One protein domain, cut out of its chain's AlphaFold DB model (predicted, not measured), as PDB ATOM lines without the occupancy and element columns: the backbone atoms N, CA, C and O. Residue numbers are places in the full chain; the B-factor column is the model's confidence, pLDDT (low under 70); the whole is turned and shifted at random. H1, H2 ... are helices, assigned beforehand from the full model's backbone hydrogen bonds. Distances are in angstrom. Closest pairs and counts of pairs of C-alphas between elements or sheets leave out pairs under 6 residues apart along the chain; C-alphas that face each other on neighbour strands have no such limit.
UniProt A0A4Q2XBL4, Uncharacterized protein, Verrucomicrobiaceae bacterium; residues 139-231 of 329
ATOM      1  N   PHE A 139     139.887 222.307 233.612       96.56
ATOM      2  CA  PHE A 139     140.436 222.645 232.297       96.56
ATOM      3  C   PHE A 139     140.081 224.067 231.857       96.56
ATOM      4  O   PHE A 139     140.891 224.701 231.177       96.56
ATOM      5  N   GLN A 140     138.924 224.594 232.266       95.06
ATOM      6  CA  GLN A 140     138.519 225.956 231.938       95.06
ATOM      7  C   GLN A 140     139.486 226.974 232.548       95.06
ATOM      8  O   GLN A 140     139.958 227.873 231.843       95.06
ATOM      9  N   LEU A 141     139.847 226.803 233.822       95.12
ATOM     10  CA  LEU A 141     140.860 227.620 234.482       95.12
ATOM     11  C   LEU A 141     142.209 227.508 233.771       95.12
ATOM     12  O   LEU A 141     142.850 228.527 233.513       95.12
ATOM     13  N   LEU A 142     142.637 226.294 233.404       94.69
ATOM     14  CA  LEU A 142     143.888 226.113 232.666       94.69
ATOM     15  C   LEU A 142     143.868 226.875 231.334       94.69
ATOM     16  O   LEU A 142     144.830 227.575 231.016       94.69
ATOM     17  N   VAL A 143     142.795 226.743 230.556       91.88
ATOM     18  CA  VAL A 143     142.693 227.298 229.202       91.88
ATOM     19  C   VAL A 143     142.571 228.822 229.212       91.88
ATOM     20  O   VAL A 143     143.207 229.488 228.396       91.88
ATOM     21  N   THR A 144     141.816 229.383 230.154       88.19
ATOM     22  CA  THR A 144     141.619 230.839 230.272       88.19
ATOM     23  C   THR A 144     142.751 231.541 231.028       88.19
ATOM     24  O   THR A 144     143.043 232.703 230.745       88.19
ATOM     25  N   GLY A 145     143.427 230.840 231.945       84.25
ATOM     26  CA  GLY A 145     144.528 231.362 232.758       84.25
ATOM     27  C   GLY A 145     145.929 231.178 232.163       84.25
ATOM     28  O   GLY A 145     146.895 231.692 232.723       84.25
ATOM     29  N   SER A 146     146.078 230.463 231.042       77.62
ATOM     30  CA  SER A 146     147.390 230.174 230.443       77.62
ATOM     31  C   SER A 146     147.750 231.072 229.264       77.62
ATOM     32  O   SER A 146     147.000 231.207 228.298       77.62
ATOM     33  N   ALA A 147     149.003 231.523 229.244       72.38
ATOM     34  CA  ALA A 147     149.688 231.946 228.028       72.38
ATOM     35  C   ALA A 147     151.051 231.225 227.914       72.38
ATOM     36  O   ALA A 147     151.721 231.044 228.927       72.38
ATOM     37  N   PRO A 148     151.497 230.824 226.709       70.00
ATOM     38  CA  PRO A 148     150.825 230.995 225.428       70.00
ATOM     39  C   PRO A 148     149.845 229.852 225.094       70.00
ATOM     40  O   PRO A 148     150.084 228.680 225.381       70.00
ATOM     41  N   VAL A 149     148.758 230.214 224.407       72.50
ATOM     42  CA  VAL A 149     147.615 229.338 224.085       72.50
ATOM     43  C   VAL A 149     147.988 228.148 223.184       72.50
ATOM     44  O   VAL A 149     147.350 227.106 223.260       72.50
ATOM     45  N   TRP A 150     149.051 228.250 222.375       72.25
ATOM     46  CA  TRP A 150     149.492 227.172 221.471       72.25
ATOM     47  C   TRP A 150     150.006 225.917 222.191       72.25
ATOM     48  O   TRP A 150     150.145 224.875 221.577       72.25
ATOM     49  N   THR A 151     150.262 225.989 223.496       82.31
ATOM     50  CA  THR A 151     150.695 224.824 224.288       82.31
ATOM     51  C   THR A 151     149.526 223.941 224.740       82.31
ATOM     52  O   THR A 151     149.736 222.823 225.195       82.31
ATOM     53  N   LEU A 152     148.286 224.425 224.617       90.81
ATOM     54  CA  LEU A 152     147.094 223.816 225.224       90.81
ATOM     55  C   LEU A 152     146.412 222.755 224.349       90.81
ATOM     56  O   LEU A 152     145.329 222.287 224.679       90.81
ATOM     57  N   GLU A 153     147.042 222.379 223.245       91.62
ATOM     58  CA  GLU A 153     146.525 221.465 222.227       91.62
ATOM     59  C   GLU A 153     146.097 220.098 222.800       91.62
ATOM     60  O   GLU A 153     144.943 219.678 222.664       91.62
ATOM     61  N   GLU A 154     146.993 219.427 223.523       92.25
ATOM     62  CA  GLU A 154     146.705 218.146 224.185       92.25
ATOM     63  C   GLU A 154     145.688 218.285 225.340       92.25
ATOM     64  O   GLU A 154     144.679 217.575 225.318       92.25
ATOM     65  N   PRO A 155     145.852 219.219 226.309       95.00
ATOM     66  CA  PRO A 155     144.852 219.430 227.357       95.00
ATOM     67  C   PRO A 155     143.435 219.676 226.828       95.00
ATOM     68  O   PRO A 155     142.483 219.128 227.375       95.00
ATOM     69  N   VAL A 156     143.282 220.467 225.759       95.88
ATOM     70  CA  VAL A 156     141.968 220.740 225.153       95.88
ATOM     71  C   VAL A 156     141.377 219.484 224.520       95.88
ATOM     72  O   VAL A 156     140.180 219.243 224.658       95.88
ATOM     73  N   SER A 157     142.205 218.656 223.879       95.75
ATOM     74  CA  SER A 157     141.758 217.367 223.339       95.75
ATOM     75  C   SER A 157     141.252 216.445 224.459       95.75
ATOM     76  O   SER A 157     140.203 215.817 224.317       95.75
ATOM     77  N   TYR A 158     141.940 216.401 225.606       96.06
ATOM     78  CA  TYR A 158     141.501 215.608 226.763       96.06
ATOM     79  C   TYR A 158     140.247 216.167 227.427       96.06
ATOM     80  O   TYR A 158     139.383 215.390 227.832       96.06
ATOM     81  N   TRP A 159     140.127 217.491 227.520       97.25
ATOM     82  CA  TRP A 159     138.926 218.138 228.033       97.25
ATOM     83  C   TRP A 159     137.717 217.808 227.162       97.25
ATOM     84  O   TRP A 159     136.722 217.315 227.679       97.25
ATOM     85  N   ALA A 160     137.835 217.961 225.841       97.50
ATOM     86  CA  ALA A 160     136.749 217.676 224.908       97.50
ATOM     87  C   ALA A 160     136.347 216.196 224.869       97.50
ATOM     88  O   ALA A 160     135.178 215.883 224.650       97.50
ATOM     89  N   ALA A 161     137.287 215.278 225.121       96.88
ATOM     90  CA  ALA A 161     136.978 213.858 225.287       96.88
ATOM     91  C   ALA A 161     136.195 213.556 226.583       96.88
ATOM     92  O   ALA A 161     135.508 212.539 226.663       96.88
ATOM     93  N   ARG A 162     136.296 214.411 227.610       96.19
ATOM     94  CA  ARG A 162     135.558 214.268 228.878       96.19
ATOM     95  C   ARG A 162     134.215 214.993 228.847       96.19
ATOM     96  O   ARG A 162     133.206 214.403 229.218       96.19
ATOM     97  N   ASP A 163     134.222 216.246 228.408       97.44
ATOM     98  CA  ASP A 163     133.050 217.107 228.299       97.44
ATOM     99  C   ASP A 163     133.182 218.030 227.076       97.44
ATOM    100  O   ASP A 163     133.874 219.054 227.077       97.44
ATOM    101  N   LYS A 164     132.522 217.637 225.984       97.50
ATOM    102  CA  LYS A 164     132.604 218.363 224.717       97.50
ATOM    103  C   LYS A 164     131.902 219.719 224.741       97.50
ATOM    104  O   LYS A 164     132.352 220.630 224.054       97.50
ATOM    105  N   GLU A 165     130.819 219.866 225.503       97.94
ATOM    106  CA  GLU A 165     130.068 221.125 225.549       97.94
ATOM    107  C   GLU A 165     130.825 222.151 226.390       97.94
ATOM    108  O   GLU A 165     131.052 223.268 225.931       97.94
ATOM    109  N   ASP A 166     131.310 221.739 227.561       97.12
ATOM    110  CA  ASP A 166     132.109 222.595 228.439       97.12
ATOM    111  C   ASP A 166     133.419 223.041 227.761       97.12
ATOM    112  O   ASP A 166     133.746 224.231 227.720       97.12
ATOM    113  N   SER A 167     134.122 222.109 227.101       97.44
ATOM    114  CA  SER A 167     135.338 222.438 226.343       97.44
ATOM    115  C   SER A 167     135.093 223.402 225.181       97.44
ATOM    116  O   SER A 167     135.933 224.270 224.915       97.44
ATOM    117  N   TRP A 168     133.948 223.288 224.500       97.50
ATOM    118  CA  TRP A 168     133.576 224.219 223.442       97.50
ATOM    119  C   TRP A 168     133.360 225.622 223.998       97.50
ATOM    120  O   TRP A 168     133.951 226.560 223.468       97.50
ATOM    121  N   GLU A 169     132.577 225.775 225.067       96.44
ATOM    122  CA  GLU A 169     132.322 227.088 225.668       96.44
ATOM    123  C   GLU A 169     133.621 227.745 226.158       96.44
ATOM    124  O   GLU A 169     133.855 228.933 225.914       96.44
ATOM    125  N   GLY A 170     134.530 226.967 226.752       94.31
ATOM    126  CA  GLY A 170     135.854 227.444 227.142       94.31
ATOM    127  C   GLY A 170     136.717 227.910 225.970       94.31
ATOM    128  O   GLY A 170     137.276 229.010 225.997       94.31
ATOM    129  N   VAL A 171     136.828 227.096 224.916       95.00
ATOM    130  CA  VAL A 171     137.628 227.444 223.731       95.00
ATOM    131  C   VAL A 171     137.010 228.606 222.960       95.00
ATOM    132  O   VAL A 171     137.734 229.513 222.549       95.00
ATOM    133  N   LYS A 172     135.684 228.637 222.813       94.88
ATOM    134  CA  LYS A 172     134.939 229.756 222.229       94.88
ATOM    135  C   LYS A 172     135.210 231.048 222.989       94.88
ATOM    136  O   LYS A 172     135.574 232.040 222.362       94.88
ATOM    137  N   HIS A 173     135.153 231.017 224.322       93.00
ATOM    138  CA  HIS A 173     135.497 232.171 225.146       93.00
ATOM    139  C   HIS A 173     136.915 232.682 224.855       93.00
ATOM    140  O   HIS A 173     137.106 233.887 224.690       93.00
ATOM    141  N   VAL A 174     137.914 231.801 224.727       91.75
ATOM    142  CA  VAL A 174     139.288 232.209 224.368       91.75
ATOM    143  C   VAL A 174     139.355 232.801 222.959       91.75
ATOM    144  O   VAL A 174     139.981 233.843 222.764       91.75
ATOM    145  N   VAL A 175     138.706 232.172 221.978       91.50
ATOM    146  CA  VAL A 175     138.674 232.638 220.580       91.50
ATOM    147  C   VAL A 175     138.044 234.029 220.460       91.50
ATOM    148  O   VAL A 175     138.524 234.858 219.684       91.50
ATOM    149  N   GLU A 176     136.986 234.297 221.224       91.00
ATOM    150  CA  GLU A 176     136.248 235.563 221.192       91.00
ATOM    151  C   GLU A 176     136.915 236.661 222.032       91.00
ATOM    152  O   GLU A 176     136.930 237.823 221.624       91.00
ATOM    153  N   SER A 177     137.508 236.311 223.178       88.50
ATOM    154  CA  SER A 177     138.160 237.273 224.080       88.50
ATOM    155  C   SER A 177     139.593 237.629 223.676       88.50
ATOM    156  O   SER A 177     140.087 238.694 224.052       88.50
ATOM    157  N   MET A 178     140.271 236.781 222.891       83.56
ATOM    158  CA  MET A 178     141.666 236.980 222.486       83.56
ATOM    159  C   MET A 178     141.818 236.974 220.956       83.56
ATOM    160  O   MET A 178     142.193 235.952 220.372       83.56
ATOM    161  N   PRO A 179     141.606 238.124 220.282       76.00
ATOM    162  CA  PRO A 179     141.685 238.215 218.830       76.00
ATOM    163  C   PRO A 179     142.986 237.636 218.268       76.00
ATOM    164  O   PRO A 179     144.094 238.077 218.573       76.00
ATOM    165  N   GLY A 180     142.837 236.627 217.413       76.19
ATOM    166  CA  GLY A 180     143.943 235.962 216.736       76.19
ATOM    167  C   GLY A 180     144.698 234.909 217.548       76.19
ATOM    168  O   GLY A 180     145.700 234.393 217.052       76.19
ATOM    169  N   LYS A 181     144.213 234.554 218.740       82.12
ATOM    170  CA  LYS A 181     144.668 233.405 219.533       82.12
ATOM    171  C   LYS A 181     143.523 232.391 219.673       82.12
ATOM    172  O   LYS A 181     142.376 232.698 219.369       82.12
ATOM    173  N   GLY A 182     143.836 231.155 220.056       84.62
ATOM    174  CA  GLY A 182     142.836 230.129 220.387       84.62
ATOM    175  C   GLY A 182     142.155 229.431 219.209       84.62
ATOM    176  O   GLY A 182     141.681 228.316 219.380       84.62
ATOM    177  N   THR A 183     142.151 229.995 217.996       89.25
ATOM    178  CA  THR A 183     141.508 229.340 216.835       89.25
ATOM    179  C   THR A 183     142.142 227.997 216.466       89.25
ATOM    180  O   THR A 183     141.463 227.150 215.898       89.25
ATOM    181  N   ASN A 184     143.418 227.784 216.803       87.50
ATOM    182  CA  ASN A 184     144.091 226.490 216.652       87.50
ATOM    183  C   ASN A 184     143.525 225.420 217.604       87.50
ATOM    184  O   ASN A 184     143.507 224.246 217.252       87.50
ATOM    185  N   LEU A 185     142.985 225.811 218.765       93.00
ATOM    186  CA  LEU A 185     142.408 224.880 219.739       93.00
ATOM    187  C   LEU A 185     141.118 224.221 219.243       93.00
ATOM    188  O   LEU A 185     140.769 223.144 219.713       93.00
ATOM    189  N   VAL A 186     140.428 224.815 218.266       94.56
ATOM    190  CA  VAL A 186     139.187 224.251 217.713       94.56
ATOM    191  C   VAL A 186     139.430 222.872 217.083       94.56
ATOM    192  O   VAL A 186     138.626 221.963 217.274       94.56
ATOM    193  N   GLY A 187     140.565 222.672 216.401       93.31
ATOM    194  CA  GLY A 187     140.943 221.355 215.871       93.31
ATOM    195  C   GLY A 187     141.171 220.312 216.973       93.31
ATOM    196  O   GLY A 187     140.825 219.144 216.810       93.31
ATOM    197  N   HIS A 188     141.675 220.743 218.130       94.88
ATOM    198  CA  HIS A 188     141.894 219.881 219.290       94.88
ATOM    199  C   HIS A 188     140.595 219.521 220.010       94.88
ATOM    200  O   HIS A 188     140.413 218.362 220.378       94.88
ATOM    201  N   VAL A 189     139.643 220.458 220.107       96.62
ATOM    202  CA  VAL A 189     138.279 220.139 220.560       96.62
ATOM    203  C   VAL A 189     137.685 219.052 219.664       96.62
ATOM    204  O   VAL A 189     137.238 218.020 220.161       96.62
ATOM    205  N   PHE A 190     137.750 219.227 218.338       96.88
ATOM    206  CA  PHE A 190     137.268 218.215 217.395       96.88
ATOM    207  C   PHE A 190     137.944 216.853 217.612       96.88
ATOM    208  O   PHE A 190     137.253 215.838 217.643       96.88
ATOM    209  N   ASN A 191     139.267 216.812 217.800       95.06
ATOM    210  CA  ASN A 191     139.994 215.562 218.023       95.06
ATOM    211  C   ASN A 191     139.557 214.832 219.298       95.06
ATOM    212  O   ASN A 191     139.420 213.607 219.261       95.06
ATOM    213  N   GLY A 192     139.309 215.562 220.388       96.12
ATOM    214  CA  GLY A 192     138.775 214.991 221.623       96.12
ATOM    215  C   GLY A 192     137.392 214.371 221.430       96.12
ATOM    216  O   GLY A 192     137.176 213.218 221.795       96.12
ATOM    217  N   VAL A 193     136.478 215.086 220.762       97.88
ATOM    218  CA  VAL A 193     135.133 214.564 220.459       97.88
ATOM    219  C   VAL A 193     135.197 213.371 219.509       97.88
ATOM    220  O   VAL A 193     134.539 212.358 219.743       97.88
ATOM    221  N   ARG A 194     136.024 213.449 218.461       96.69
ATOM    222  CA  ARG A 194     136.245 212.358 217.498       96.69
ATOM    223  C   ARG A 194     136.718 211.088 218.196       96.69
ATOM    224  O   ARG A 194     136.216 210.018 217.873       96.69
ATOM    225  N   ALA A 195     137.638 211.196 219.157       95.06
ATOM    226  CA  ALA A 195     138.149 210.042 219.895       95.06
ATOM    227  C   ALA A 195     137.054 209.285 220.672       95.06
ATOM    228  O   ALA A 195     137.206 208.091 220.922       95.06
ATOM    229  N   MET A 196     135.951 209.958 221.021       97.31
ATOM    230  CA  MET A 196     134.851 209.379 221.796       97.31
ATOM    231  C   MET A 196     133.633 209.000 220.951       97.31
ATOM    232  O   MET A 196     132.951 208.021 221.253       97.31
ATOM    233  N   GLU A 197     133.333 209.766 219.902       97.56
ATOM    234  CA  GLU A 197     132.080 209.641 219.142       97.56
ATOM    235  C   GLU A 197     132.265 209.175 217.694       97.56
ATOM    236  O   GLU A 197     131.273 208.873 217.020       97.56
ATOM    237  N   GLY A 198     133.509 209.090 217.220       96.31
ATOM    238  CA  GLY A 198     133.841 208.823 215.826       96.31
ATOM    239  C   GLY A 198     133.734 210.061 214.932       96.31
ATOM    240  O   GLY A 198     133.258 211.128 215.325       96.31
ATOM    241  N   GLU A 199     134.195 209.908 213.697       95.50
ATOM    242  CA  GLU A 199     134.462 210.985 212.744       95.50
ATOM    243  C   GLU A 199     133.194 211.745 212.354       95.50
ATOM    244  O   GLU A 199     133.142 212.967 212.475       95.50
ATOM    245  N   GLU A 200     132.154 211.032 211.919       96.25
ATOM    246  CA  GLU A 200     130.938 211.646 211.365       96.25
ATOM    247  C   GLU A 200     130.122 212.391 212.434       96.25
ATOM    248  O   GLU A 200     129.630 213.496 212.195       96.25
ATOM    249  N   LYS A 201     130.015 211.833 213.649       97.50
ATOM    250  CA  LYS A 201     129.308 212.499 214.757       97.50
ATOM    251  C   LYS A 201     130.060 213.736 215.234       97.50
ATOM    252  O   LYS A 201     129.447 214.793 215.387       97.50
ATOM    253  N   ALA A 202     131.378 213.622 215.407       97.38
ATOM    254  CA  ALA A 202     132.215 214.754 215.783       97.38
ATOM    255  C   ALA A 202     132.182 215.858 214.719       97.38
ATOM    256  O   ALA A 202     132.114 217.037 215.067       97.38
ATOM    257  N   ALA A 203     132.172 215.497 213.431       96.62
ATOM    258  CA  ALA A 203     132.101 216.453 212.332       96.62
ATOM    259  C   ALA A 203     130.763 217.196 212.318       96.62
ATOM    260  O   ALA A 203     130.755 218.426 212.289       96.62
ATOM    261  N   GLY A 204     129.638 216.477 212.408       96.50
ATOM    262  CA  GLY A 204     128.311 217.094 212.469       96.50
ATOM    263  C   GLY A 204     128.159 218.049 213.656       96.50
ATOM    264  O   GLY A 204     127.660 219.163 213.497       96.50
ATOM    265  N   TRP A 205     128.656 217.649 214.831       97.75
ATOM    266  CA  TRP A 205     128.668 218.499 216.021       97.75
ATOM    267  C   TRP A 205     129.554 219.741 215.837       97.75
ATOM    268  O   TRP A 205     129.085 220.861 216.034       97.75
ATOM    269  N   MET A 206     130.800 219.568 215.382       97.31
ATOM    270  CA  MET A 206     131.757 220.665 215.195       97.31
ATOM    271  C   MET A 206     131.271 221.688 214.162       97.31
ATOM    272  O   MET A 206     131.397 222.893 214.376       97.31
ATOM    273  N   VAL A 207     130.667 221.241 213.058       95.75
ATOM    274  CA  VAL A 207     130.077 222.138 212.051       95.75
ATOM    275  C   VAL A 207     128.958 222.988 212.656       95.75
ATOM    276  O   VAL A 207     128.895 224.189 212.386       95.75
ATOM    277  N   GLY A 208     128.111 222.394 213.504       96.25
ATOM    278  CA  GLY A 208     127.088 223.127 214.250       96.25
ATOM    279  C   GLY A 208     127.697 224.198 215.158       96.25
ATOM    280  O   GLY A 208     127.308 225.362 215.083       96.25
ATOM    281  N   LYS A 209     128.715 223.824 215.941       97.31
ATOM    282  CA  LYS A 209     129.417 224.718 216.873       97.31
ATOM    283  C   LYS A 209     130.133 225.878 216.185       97.31
ATOM    284  O   LYS A 209     129.991 227.026 216.594       97.31
ATOM    285  N   LEU A 210     130.812 225.629 215.068       95.25
ATOM    286  CA  LEU A 210     131.433 226.683 214.254       95.25
ATOM    287  C   LEU A 210     130.431 227.734 213.755       95.25
ATOM    288  O   LEU A 210     130.822 228.873 213.495       95.25
ATOM    289  N   GLY A 211     129.150 227.371 213.634       94.31
ATOM    290  CA  GLY A 211     128.061 228.291 213.315       94.31
ATOM    291  C   GLY A 211     127.761 229.323 214.407       94.31
ATOM    292  O   GLY A 211     127.177 230.358 214.096       94.31
ATOM    293  N   GLU A 212     128.183 229.080 215.649       95.19
ATOM    294  CA  GLU A 212     127.999 230.000 216.776       95.19
ATOM    295  C   GLU A 212     129.024 231.144 216.791       95.19
ATOM    296  O   GLU A 212     128.797 232.163 217.441       95.19
ATOM    297  N   LEU A 213     130.155 230.987 216.094       93.75
ATOM    298  CA  LEU A 213     131.219 231.988 216.051       93.75
ATOM    299  C   LEU A 213     130.879 233.132 215.090       93.75
ATOM    300  O   LEU A 213     130.301 232.935 214.019       93.75
ATOM    301  N   HIS A 214     131.368 234.336 215.406       92.38
ATOM    302  CA  HIS A 214     131.327 235.464 214.472       92.38
ATOM    303  C   HIS A 214     131.965 235.080 213.113       92.38
ATOM    304  O   HIS A 214     133.024 234.444 213.111       92.38
ATOM    305  N   PRO A 215     131.419 235.495 211.947       91.12
ATOM    306  CA  PRO A 215     131.841 234.987 210.632       91.12
ATOM    307  C   PRO A 215     133.347 235.064 210.342       91.12
ATOM    308  O   PRO A 215     133.922 234.163 209.730       91.12
ATOM    309  N   GLN A 216     134.012 236.126 210.805       88.44
ATOM    310  CA  GLN A 216     135.465 236.271 210.651       88.44
ATOM    311  C   GLN A 216     136.253 235.252 211.494       88.44
ATOM    312  O   GLN A 216     137.252 234.710 211.023       88.44
ATOM    313  N   LEU A 217     135.793 234.969 212.717       91.44
ATOM    314  CA  LEU A 217     136.404 233.986 213.616       91.44
ATOM    315  C   LEU A 217     136.123 232.563 213.133       91.44
ATOM    316  O   LEU A 217     137.047 231.756 213.095       91.44
ATOM    317  N   ARG A 218     134.899 232.291 212.660       92.62
ATOM    318  CA  ARG A 218     134.515 231.022 212.025       92.62
ATOM    319  C   ARG A 218     135.451 230.661 210.879       92.62
ATOM    320  O   ARG A 218     136.036 229.582 210.889       92.62
ATOM    321  N   ARG A 219     135.649 231.572 209.918       89.88
ATOM    322  CA  ARG A 219     136.537 231.322 208.768       89.88
ATOM    323  C   ARG A 219     137.953 230.971 209.220       89.88
ATOM    324  O   ARG A 219     138.554 230.039 208.694       89.88
ATOM    325  N   ARG A 220     138.478 231.703 210.206       89.94
ATOM    326  CA  ARG A 220     139.807 231.442 210.761       89.94
ATOM    327  C   ARG A 220     139.866 230.101 211.495       89.94
ATOM    328  O   ARG A 220     140.835 229.380 211.315       89.94
ATOM    329  N   ALA A 221     138.851 229.751 212.281       91.69
ATOM    330  CA  ALA A 221     138.768 228.463 212.964       91.69
ATOM    331  C   ALA A 221     138.756 227.295 211.963       91.69
ATOM    332  O   ALA A 221     139.549 226.370 212.106       91.69
ATOM    333  N   ILE A 222     137.960 227.385 210.891       91.88
ATOM    334  CA  ILE A 222     137.920 226.382 209.810       91.88
ATOM    335  C   ILE A 222     139.294 226.216 209.166       91.88
ATOM    336  O   ILE A 222     139.790 225.101 209.016       91.88
ATOM    337  N   GLN A 223     139.949 227.333 208.848       86.75
ATOM    338  CA  GLN A 223     141.310 227.329 208.323       86.75
ATOM    339  C   GLN A 223     142.337 226.781 209.311       86.75
ATOM    340  O   GLN A 223     143.458 226.571 208.900       86.75
ATOM    341  N   GLN A 224     142.037 226.588 210.593       86.62
ATOM    342  CA  GLN A 224     142.994 226.088 211.586       86.62
ATOM    343  C   GLN A 224     142.657 224.670 212.065       86.62
ATOM    344  O   GLN A 224     143.495 224.050 212.709       86.62
ATOM    345  N   LEU A 225     141.495 224.119 211.690       86.38
ATOM    346  CA  LEU A 225     141.105 222.737 212.000       86.38
ATOM    347  C   LEU A 225     142.152 221.714 211.547       86.38
ATOM    348  O   LEU A 225     142.355 220.712 212.218       86.38
ATOM    349  N   PHE A 226     142.828 221.972 210.426       74.69
ATOM    350  CA  PHE A 226     143.821 221.057 209.862       74.69
ATOM    351  C   PHE A 226     145.171 221.057 210.602       74.69
ATOM    352  O   PHE A 226     145.990 220.184 210.331       74.69
ATOM    353  N   LEU A 227     145.437 222.051 211.463       64.69
ATOM    354  CA  LEU A 227     146.683 222.097 212.237       64.69
ATOM    355  C   LEU A 227     146.722 221.010 213.308       64.69
ATOM    356  O   LEU A 227     147.799 220.553 213.672       64.69
ATOM    357  N   ALA A 228     145.554 220.579 213.774       65.25
ATOM    358  CA  ALA A 228     145.442 219.387 214.586       65.25
ATOM    359  C   ALA A 228     145.529 218.146 213.678       65.25
ATOM    360  O   ALA A 228     145.049 218.165 212.542       65.25
ATOM    361  N   GLU A 229     146.102 217.041 214.165       74.38
ATOM    362  CA  GLU A 229     146.178 215.769 213.428       74.38
ATOM    363  C   GLU A 229     144.783 215.105 213.294       74.38
ATOM    364  O   GLU A 229     144.433 214.107 213.931       74.38
ATOM    365  N   VAL A 230     143.942 215.692 212.443       78.25
ATOM    366  CA  VAL A 230     142.551 215.294 212.162       78.25
ATOM    367  C   VAL A 230     142.472 214.025 211.297       78.25
ATOM    368  O   VAL A 230     141.421 213.385 211.201       78.25
ATOM    369  N   GLY A 231     143.594 213.598 210.714       83.75
ATOM    370  CA  GLY A 231     143.662 212.417 209.858       83.75
ATOM    371  C   GLY A 231     142.799 212.537 208.595       83.75
ATOM    372  O   GLY A 231     142.065 213.506 208.379       83.75
TER     373      GLY A 231
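AT A GLANCE: This is residues 139 to 231 of the 329 residues of an uncharacterized protein of Verrucomicrobiaceae bacterium (UniProt A0A4Q2XBL4). What shape do these coordinates make? Four helices, H2, H3, H4 and H5, form an up-and-down bundle in which each runs against the one before it, with tilts of up to 39 degrees where they touch. The short H1 packs on H2 and H3 at one side, and on the far side the short H6 folds back after H5. What are the counts and the size? The printed part has 93 residues with six named helices, H1 to H6 in chain order, and no named strand, and its class is all helix. It is compact and rounded, with a radius of gyration of the C-alphas of 11.6 A and spans of 30 by 26 by 21 A.

IN THESE COORDINATES: Where do the first helices run? H1 is residues 139 to 145, 9.6 A long, from C-alpha 139 at (140.436, 222.645, 232.297). H2 is residues 153 to 162, 14.7 A, and H3, the longest, is residues 164 to 177, 19.7 A. Where do the others run? H4 is residues 185 to 197, 18.4 A, and H5 is residues 199 to 210, 16.1 A. H6 is residues 215 to 222, 10.6 A, ending at C-alpha 222 at (137.920, 226.382, 209.810).

HOW THE PARTS SIT: What does H1 touch? It touches H3 the same way at a shallow tilt of 8 degrees, closest at the C-alphas of Gln 140 and Gly 170, 5.7 A apart. It also touches H2, with the C-alphas of Phe 139 and Trp 159 closest at 6.4 A. How does the bundle fit? H2 and H4 touch the same way, with the C-alphas of Ser 157 and Gly 192 closest at 4.2 A. H3 and H4 form a hairpin at a shallow tilt of 7 degrees, with Lys 164 and Val 193 closest at 6.2 A between C-alphas. H4, with residues 190 to 194 alone, touches H5; the closest C-alphas, of Arg 194 and Ala 202, are 5.0 A apart. Where is H6? It only just touches H5, with 3 pairs of C-alphas within 8 A, the closest those of Leu 210 and Arg 218 at 5.8 A; H1 and H6 are apart. Are the backbones helical throughout? In H1, H2, H3, H5 and H6 every O i to N i+4 pair is within hydrogen-bond range, and in H4 8 of 9 are.

THE WHOLE: How far does it reach? The two C-alphas farthest apart, those of Ala 147 and Glu 200, are 32.3 A apart. Are there cuts or long links? The printed part has no cut, and no link is long. Where is confidence low? The mean pLDDT of the printed part is 90.8, and residues 227 to 228 are under 70.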